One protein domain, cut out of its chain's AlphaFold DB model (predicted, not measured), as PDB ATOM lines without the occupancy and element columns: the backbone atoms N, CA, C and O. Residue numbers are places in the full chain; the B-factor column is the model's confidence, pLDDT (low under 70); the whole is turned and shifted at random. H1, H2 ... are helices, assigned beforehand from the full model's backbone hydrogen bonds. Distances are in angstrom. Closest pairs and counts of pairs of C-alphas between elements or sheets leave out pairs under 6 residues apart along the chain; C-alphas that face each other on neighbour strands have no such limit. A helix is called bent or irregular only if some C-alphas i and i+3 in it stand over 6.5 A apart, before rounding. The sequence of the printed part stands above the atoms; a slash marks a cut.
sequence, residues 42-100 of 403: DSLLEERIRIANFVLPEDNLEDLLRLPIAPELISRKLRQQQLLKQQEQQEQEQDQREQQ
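What this domain is: This is residues 42 to 100 of the 403 residues of an uncharacterized protein of Puccinia graminis f. sp. tritici (UniProt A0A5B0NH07). One long helix, H3, runs out as an arm from a small head, in which helix H1, helix H2 and the first residues of H3 come together. H2 folds back into H3 as a short helical hairpin, H1 stands at a steep tilt to both, and residues 79 to 100 of H3 stick out free of the head. The printed part has 59 residues with three named helices, in the order H1, H2, H3, and no named strand; the class is all helix. The whole is only just loose, close to extended, with a radius of gyration of the C-alphas of 15.4 A, and it spans 49 by 22 by 18 A, the arm making the length.

Where its parts are: H1 is residues 42 to 55, from C-alpha 42 at (142.370, 131.745, 158.371) to C-alpha 55 at (161.072, 128.889, 155.097), 19.2 A from first to last C-alpha. H2 is residues 61 to 66, 9.1 A long in the same measure, and begins with C-alpha 61 at (156.778, 129.883, 144.200). H3 is residues 71 to 100, 44.1 A from first to last C-alpha, and ends with C-alpha 100 at (158.332, 166.477, 134.453). None of the three helices is bent.

How they stand to each other: H1 and H2 are close but not clearly touching; their closest C-alphas, those of Ala 52 and Leu 64, are 7.7 A apart. Their lines stand at a steep tilt of 69.7 degrees, only just short of about perpendicular, and they run opposite ways. H1 and H3 are also close but not clearly touching, with the C-alphas of Ile 49 and Leu 73 the closest, 7.3 A apart. These two run the same way at a steep tilt of 69 degrees, again only just short of about perpendicular. H2 and H3 form a helical hairpin: they run opposite ways at a shallow tilt of 1 degrees. They only just touch, with 3 pairs of C-alphas within 8 A, and H3 does so with residue 74 alone. The closest C-alphas of that pair are those of Leu 64 and Ile 74, 7.0 A apart. In H1, H2 and H3 every O i to N i+4 pair is within hydrogen-bond range.

The domain as a whole: The C-alphas of Pro 68 and Gln 100, the two farthest apart, are 49.7 A from each other. Without residues 79 to 100, which stand free, the body has 37 residues and spans 24 by 18 by 17 A. The printed part has no cut. The links from H1 to H2, 5 residues, and from H2 to H3, 4 residues, are tight. The mean pLDDT of the printed part is 71.4; residues 42 to 71 and residue 73 are under 70, while H3 has a mean of 83.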
ATOM      1  N   ASP A  42     141.537 130.590 158.678       51.94
ATOM      2  CA  ASP A  42     142.370 131.745 158.371       51.94
ATOM      3  C   ASP A  42     143.514 131.881 159.371       51.94
ATOM      4  O   ASP A  42     144.620 132.153 158.947       51.94
ATOM      5  N   SER A  43     143.318 131.607 160.664       61.25
ATOM      6  CA  SER A  43     144.394 131.644 161.667       61.25
ATOM      7  C   SER A  43     145.447 130.549 161.454       61.25
ATOM      8  O   SER A  43     146.644 130.836 161.420       61.25
ATOM      9  N   LEU A  44     145.021 129.299 161.223       65.06
ATOM     10  CA  LEU A  44     145.934 128.193 160.904       65.06
ATOM     11  C   LEU A  44     146.607 128.398 159.538       65.06
ATOM     12  O   LEU A  44     147.762 128.033 159.331       65.06
ATOM     13  N   LEU A  45     145.876 128.970 158.589       62.47
ATOM     14  CA  LEU A  45     146.340 129.318 157.255       62.47
ATOM     15  C   LEU A  45     147.353 130.469 157.305       62.47
ATOM     16  O   LEU A  45     148.374 130.401 156.632       62.47
ATOM     17  N   GLU A  46     147.119 131.476 158.141       67.50
ATOM     18  CA  GLU A  46     147.997 132.621 158.401       67.50
ATOM     19  C   GLU A  46     149.264 132.183 159.140       67.50
ATOM     20  O   GLU A  46     150.362 132.637 158.825       67.50
ATOM     21  N   GLU A  47     149.148 131.246 160.082       65.81
ATOM     22  CA  GLU A  47     150.292 130.597 160.720       65.81
ATOM     23  C   GLU A  47     151.111 129.798 159.698       65.81
ATOM     24  O   GLU A  47     152.331 129.943 159.634       65.81
ATOM     25  N   ARG A  48     150.452 129.043 158.810       65.94
ATOM     26  CA  ARG A  48     151.111 128.343 157.695       65.94
ATOM     27  C   ARG A  48     151.755 129.301 156.690       65.94
ATOM     28  O   ARG A  48     152.828 128.980 156.195       65.94
ATOM     29  N   ILE A  49     151.163 130.468 156.416       64.00
ATOM     30  CA  ILE A  49     151.767 131.533 155.590       64.00
ATOM     31  C   ILE A  49     153.010 132.085 156.272       64.00
ATOM     32  O   ILE A  49     154.040 132.232 155.623       64.00
ATOM     33  N   ARG A  50     152.942 132.359 157.577       69.25
ATOM     34  CA  ARG A  50     154.092 132.835 158.351       69.25
ATOM     35  C   ARG A  50     155.247 131.845 158.291       69.25
ATOM     36  O   ARG A  50     156.376 132.247 158.032       69.25
ATOM     37  N   ILE A  51     154.954 130.558 158.476       64.88
ATOM     38  CA  ILE A  51     155.948 129.486 158.383       64.88
ATOM     39  C   ILE A  51     156.485 129.379 156.949       64.88
ATOM     40  O   ILE A  51     157.693 129.302 156.761       64.88
ATOM     41  N   ALA A  52     155.625 129.439 155.928       60.53
ATOM     42  CA  ALA A  52     156.046 129.375 154.528       60.53
ATOM     43  C   ALA A  52     156.912 130.574 154.112       60.53
ATOM     44  O   ALA A  52     157.892 130.383 153.404       60.53
ATOM     45  N   ASN A  53     156.603 131.786 154.574       59.78
ATOM     46  CA  ASN A  53     157.407 132.984 154.308       59.78
ATOM     47  C   ASN A  53     158.730 132.988 155.087       59.78
ATOM     48  O   ASN A  53     159.696 133.591 154.640       59.78
ATOM     49  N   PHE A  54     158.792 132.308 156.234       61.62
ATOM     50  CA  PHE A  54     160.043 132.111 156.969       61.62
ATOM     51  C   PHE A  54     160.944 131.048 156.318       61.62
ATOM     52  O   PHE A  54     162.164 131.160 156.362       61.62
ATOM     53  N   VAL A  55     160.349 130.015 155.714       57.66
ATOM     54  CA  VAL A  55     161.072 128.889 155.097       57.66
ATOM     55  C   VAL A  55     161.437 129.154 153.631       57.66
ATOM     56  O   VAL A  55     162.401 128.575 153.137       57.66
ATOM     57  N   LEU A  56     160.707 130.024 152.930       53.94
ATOM     58  CA  LEU A  56     160.935 130.321 151.516       53.94
ATOM     59  C   LEU A  56     161.289 131.801 151.337       53.94
ATOM     60  O   LEU A  56     160.387 132.643 151.397       53.94
ATOM     61  N   PRO A  57     162.571 132.119 151.067       52.38
ATOM     62  CA  PRO A  57     162.952 133.405 150.504       52.38
ATOM     63  C   PRO A  57     162.101 133.675 149.258       52.38
ATOM     64  O   PRO A  57     161.751 132.739 148.539       52.38
ATOM     65  N   GLU A  58     161.755 134.942 149.053       56.69
ATOM     66  CA  GLU A  58     160.751 135.527 148.145       56.69
ATOM     67  C   GLU A  58     160.651 134.966 146.700       56.69
ATOM     68  O   GLU A  58     159.669 135.247 146.015       56.69
ATOM     69  N   ASP A  59     161.560 134.099 146.248       55.25
ATOM     70  CA  ASP A  59     161.743 133.748 144.837       55.25
ATOM     71  C   ASP A  59     161.291 132.334 144.411       55.25
ATOM     72  O   ASP A  59     161.172 132.082 143.213       55.25
ATOM     73  N   ASN A  60     160.944 131.415 145.326       55.69
ATOM     74  CA  ASN A  60     160.551 130.038 144.953       55.69
ATOM     75  C   ASN A  60     159.055 129.738 145.172       55.69
ATOM     76  O   ASN A  60     158.655 128.976 146.057       55.69
ATOM     77  N   LEU A  61     158.197 130.285 144.305       56.66
ATOM     78  CA  LEU A  61     156.778 129.883 144.200       56.66
ATOM     79  C   LEU A  61     156.606 128.402 143.796       56.66
ATOM     80  O   LEU A  61     155.580 127.789 144.088       56.66
ATOM     81  N   GLU A  62     157.617 127.819 143.153       58.78
ATOM     82  CA  GLU A  62     157.652 126.418 142.718       58.78
ATOM     83  C   GLU A  62     157.775 125.437 143.893       58.78
ATOM     84  O   GLU A  62     157.185 124.355 143.872       58.78
ATOM     85  N   ASP A  63     158.461 125.838 144.965       57.31
ATOM     86  CA  ASP A  63     158.564 125.028 146.181       57.31
ATOM     87  C   ASP A  63     157.279 125.107 147.021       57.31
ATOM     88  O   ASP A  63     156.878 124.119 147.636       57.31
ATOM     89  N   LEU A  64     156.544 126.225 146.949       55.47
ATOM     90  CA  LEU A  64     155.181 126.339 147.493       55.47
ATOM     91  C   LEU A  64     154.184 125.393 146.809       55.47
ATOM     92  O   LEU A  64     153.266 124.913 147.471       55.47
ATOM     93  N   LEU A  65     154.369 125.105 145.517       56.41
ATOM     94  CA  LEU A  65     153.574 124.121 144.768       56.41
ATOM     95  C   LEU A  65     153.905 122.668 145.154       56.41
ATOM     96  O   LEU A  65     153.077 121.780 144.951       56.41
ATOM     97  N   ARG A  66     155.109 122.416 145.689       58.22
ATOM     98  CA  ARG A  66     155.570 121.088 146.133       58.22
ATOM     99  C   ARG A  66     155.199 120.764 147.572       58.22
ATOM    100  O   ARG A  66     155.079 119.590 147.922       58.22
ATOM    101  N   LEU A  67     155.040 121.779 148.411       59.19
ATOM    102  CA  LEU A  67     154.536 121.595 149.761       59.19
ATOM    103  C   LEU A  67     153.044 121.215 149.696       59.19
ATOM    104  O   LEU A  67     152.324 121.724 148.836       59.19
ATOM    105  N   PRO A  68     152.533 120.364 150.605       56.97
ATOM    106  CA  PRO A  68     151.102 120.092 150.754       56.97
ATOM    107  C   PRO A  68     150.406 121.304 151.399       56.97
ATOM    108  O   PRO A  68     149.843 121.251 152.493       56.97
ATOM    109  N   ILE A  69     150.525 122.441 150.730       58.75
ATOM    110  CA  ILE A  69     149.961 123.728 151.073       58.75
ATOM    111  C   ILE A  69     148.654 123.871 150.288       58.75
ATOM    112  O   ILE A  69     148.557 123.476 149.128       58.75
ATOM    113  N   ALA A  70     147.617 124.402 150.940       63.12
ATOM    114  CA  ALA A  70     146.315 124.584 150.312       63.12
ATOM    115  C   ALA A  70     146.443 125.475 149.052       63.12
ATOM    116  O   ALA A  70     147.082 126.527 149.132       63.12
ATOM    117  N   PRO A  71     145.813 125.129 147.911       67.31
ATOM    118  CA  PRO A  71     145.831 125.940 146.679       67.31
ATOM    119  C   PRO A  71     145.409 127.409 146.872       67.31
ATOM    120  O   PRO A  71     145.798 128.305 146.115       67.31
ATOM    121  N   GLU A  72     144.633 127.672 147.920       70.50
ATOM    122  CA  GLU A  72     144.207 129.003 148.349       70.50
ATOM    123  C   GLU A  72     145.386 129.883 148.796       70.50
ATOM    124  O   GLU A  72     145.387 131.083 148.521       70.50
ATOM    125  N   LEU A  73     146.436 129.301 149.388       69.31
ATOM    126  CA  LEU A  73     147.652 130.024 149.778       69.31
ATOM    127  C   LEU A  73     148.451 130.503 148.580       69.31
ATOM    128  O   LEU A  73     148.889 131.651 148.542       69.31
ATOM    129  N   ILE A  74     148.589 129.639 147.581       75.69
ATOM    130  CA  ILE A  74     149.278 129.960 146.333       75.69
ATOM    131  C   ILE A  74     148.530 131.094 145.627       75.69
ATOM    132  O   ILE A  74     149.131 132.081 145.208       75.69
ATOM    133  N   SER A  75     147.198 131.007 145.588       78.94
ATOM    134  CA  SER A  75     146.338 132.042 145.008       78.94
ATOM    135  C   SER A  75     146.433 133.375 145.762       78.94
ATOM    136  O   SER A  75     146.479 134.434 145.135       78.94
ATOM    137  N   ARG A  76     146.490 133.345 147.102       78.00
ATOM    138  CA  ARG A  76     146.628 134.545 147.944       78.00
ATOM    139  C   ARG A  76     148.001 135.196 147.775       78.00
ATOM    140  O   ARG A  76     148.052 136.409 147.589       78.00
ATOM    141  N   LYS A  77     149.085 134.411 147.749       80.56
ATOM    142  CA  LYS A  77     150.451 134.915 147.512       80.56
ATOM    143  C   LYS A  77     150.604 135.490 146.103       80.56
ATOM    144  O   LYS A  77     151.127 136.587 145.949       80.56
ATOM    145  N   LEU A  78     150.057 134.825 145.081       82.06
ATOM    146  CA  LEU A  78     150.061 135.347 143.711       82.06
ATOM    147  C   LEU A  78     149.285 136.668 143.598       82.06
ATOM    148  O   LEU A  78     149.751 137.610 142.960       82.06
ATOM    149  N   ARG A  79     148.118 136.767 144.249       83.88
ATOM    150  CA  ARG A  79     147.339 138.013 144.295       83.88
ATOM    151  C   ARG A  79     148.108 139.133 144.997       83.88
ATOM    152  O   ARG A  79     148.084 140.261 144.517       83.88
ATOM    153  N   GLN A  80     148.785 138.832 146.105       83.38
ATOM    154  CA  GLN A  80     149.616 139.799 146.822       83.38
ATOM    155  C   GLN A  80     150.767 140.307 145.945       83.38
ATOM    156  O   GLN A  80     150.965 141.515 145.849       83.38
ATOM    157  N   GLN A  81     151.461 139.409 145.240       84.62
ATOM    158  CA  GLN A  81     152.539 139.783 144.321       84.62
ATOM    159  C   GLN A  81     152.033 140.679 143.176       84.62
ATOM    160  O   GLN A  81     152.679 141.665 142.829       84.62
ATOM    161  N   GLN A  82     150.855 140.388 142.614       85.81
ATOM    162  CA  GLN A  82     150.244 141.246 141.590       85.81
ATOM    163  C   GLN A  82     149.885 142.639 142.125       85.81
ATOM    164  O   GLN A  82     150.044 143.622 141.405       85.81
ATOM    165  N   LEU A  83     149.422 142.725 143.374       89.12
ATOM    166  CA  LEU A  83     149.111 143.992 144.038       89.12
ATOM    167  C   LEU A  83     150.363 144.848 144.240       89.12
ATOM    168  O   LEU A  83     150.349 146.020 143.874       89.12
ATOM    169  N   LEU A  84     151.448 144.254 144.743       87.69
ATOM    170  CA  LEU A  84     152.732 144.942 144.918       87.69
ATOM    171  C   LEU A  84     153.270 145.465 143.584       87.69
ATOM    172  O   LEU A  84     153.627 146.633 143.472       87.69
ATOM    173  N   LYS A  85     153.219 144.642 142.534       87.75
ATOM    174  CA  LYS A  85     153.668 145.044 141.196       87.75
ATOM    175  C   LYS A  85     152.844 146.193 140.605       87.75
ATOM    176  O   LYS A  85     153.371 147.015 139.861       87.75
ATOM    177  N   GLN A  86     151.547 146.249 140.909       88.25
ATOM    178  CA  GLN A  86     150.690 147.355 140.480       88.25
ATOM    179  C   GLN A  86     150.989 148.641 141.263       88.25
ATOM    180  O   GLN A  86     150.966 149.721 140.677       88.25
ATOM    181  N   GLN A  87     151.289 148.527 142.559       88.38
ATOM    182  CA  GLN A  87     151.691 149.659 143.394       88.38
ATOM    183  C   GLN A  87     153.011 150.267 142.906       88.38
ATOM    184  O   GLN A  87     153.081 151.473 142.698       88.38
ATOM    185  N   GLU A  88     154.008 149.430 142.618       87.62
ATOM    186  CA  GLU A  88     155.319 149.867 142.122       87.62
ATOM    187  C   GLU A  88     155.215 150.601 140.770       87.62
ATOM    188  O   GLU A  88     155.903 151.592 140.532       87.62
ATOM    189  N   GLN A  89     154.293 150.176 139.893       87.38
ATOM    190  CA  GLN A  89     154.010 150.898 138.647       87.38
ATOM    191  C   GLN A  89     153.382 152.275 138.873       87.38
ATOM    192  O   GLN A  89     153.720 153.214 138.152       87.38
ATOM    193  N   GLN A  90     152.470 152.412 139.842       85.25
ATOM    194  CA  GLN A  90     151.877 153.716 140.155       85.25
ATOM    195  C   GLN A  90     152.913 154.675 140.738       85.25
ATOM    196  O   GLN A  90     152.923 155.848 140.367       85.25
ATOM    197  N   GLU A  91     153.804 154.175 141.592       88.31
ATOM    198  CA  GLU A  91     154.872 154.972 142.198       88.31
ATOM    199  C   GLU A  91     155.863 155.472 141.135       88.31
ATOM    200  O   GLU A  91     156.154 156.665 141.075       88.31
ATOM    201  N   GLN A  92     156.261 154.611 140.186       85.19
ATOM    202  CA  GLN A  92     157.095 155.031 139.052       85.19
ATOM    203  C   GLN A  92     156.420 156.068 138.144       85.19
ATOM    204  O   GLN A  92     157.095 156.970 137.643       85.19
ATOM    205  N   GLU A  93     155.110 155.960 137.887       86.38
ATOM    206  CA  GLU A  93     154.407 156.963 137.076       86.38
ATOM    207  C   GLU A  93     154.322 158.311 137.808       86.38
ATOM    208  O   GLU A  93     154.472 159.368 137.187       86.38
ATOM    209  N   GLN A  94     154.120 158.283 139.127       84.88
ATOM    210  CA  GLN A  94     154.063 159.484 139.953       84.88
ATOM    211  C   GLN A  94     155.417 160.201 140.003       84.88
ATOM    212  O   GLN A  94     155.464 161.401 139.717       84.88
ATOM    213  N   ASP A  95     156.508 159.473 140.235       84.88
ATOM    214  CA  ASP A  95     157.871 160.021 140.209       84.88
ATOM    215  C   ASP A  95     158.215 160.634 138.846       84.88
ATOM    216  O   ASP A  95     158.812 161.711 138.752       84.88
ATOM    217  N   GLN A  96     157.796 159.985 137.756       84.75
ATOM    218  CA  GLN A  96     158.037 160.500 136.410       84.75
ATOM    219  C   GLN A  96     157.258 161.798 136.146       84.75
ATOM    220  O   GLN A  96     157.774 162.706 135.484       84.75
ATOM    221  N   ARG A  97     156.038 161.932 136.689       81.31
ATOM    222  CA  ARG A  97     155.278 163.190 136.625       81.31
ATOM    223  C   ARG A  97     155.881 164.286 137.489       81.31
ATOM    224  O   ARG A  97     155.877 165.438 137.056       81.31
ATOM    225  N   GLU A  98     156.376 163.970 138.681       81.56
ATOM    226  CA  GLU A  98     157.051 164.960 139.525       81.56
ATOM    227  C   GLU A  98     158.329 165.475 138.865       81.56
ATOM    228  O   GLU A  98     158.549 166.687 138.841       81.56
ATOM    229  N   GLN A  99     159.119 164.605 138.230       80.31
ATOM    230  CA  GLN A  99     160.283 165.041 137.453       80.31
ATOM    231  C   GLN A  99     159.900 165.930 136.262       80.31
ATOM    232  O   GLN A  99     160.568 166.934 136.013       80.31
ATOM    233  N   GLN A 100     158.817 165.617 135.541       78.38
ATOM    234  CA  GLN A 100     158.332 166.477 134.453       78.38
ATOM    235  C   GLN A 100     157.863 167.848 134.952       78.38
ATOM    236  O   GLN A 100     158.160 168.859 134.318       78.38
TER     237      GLN A 100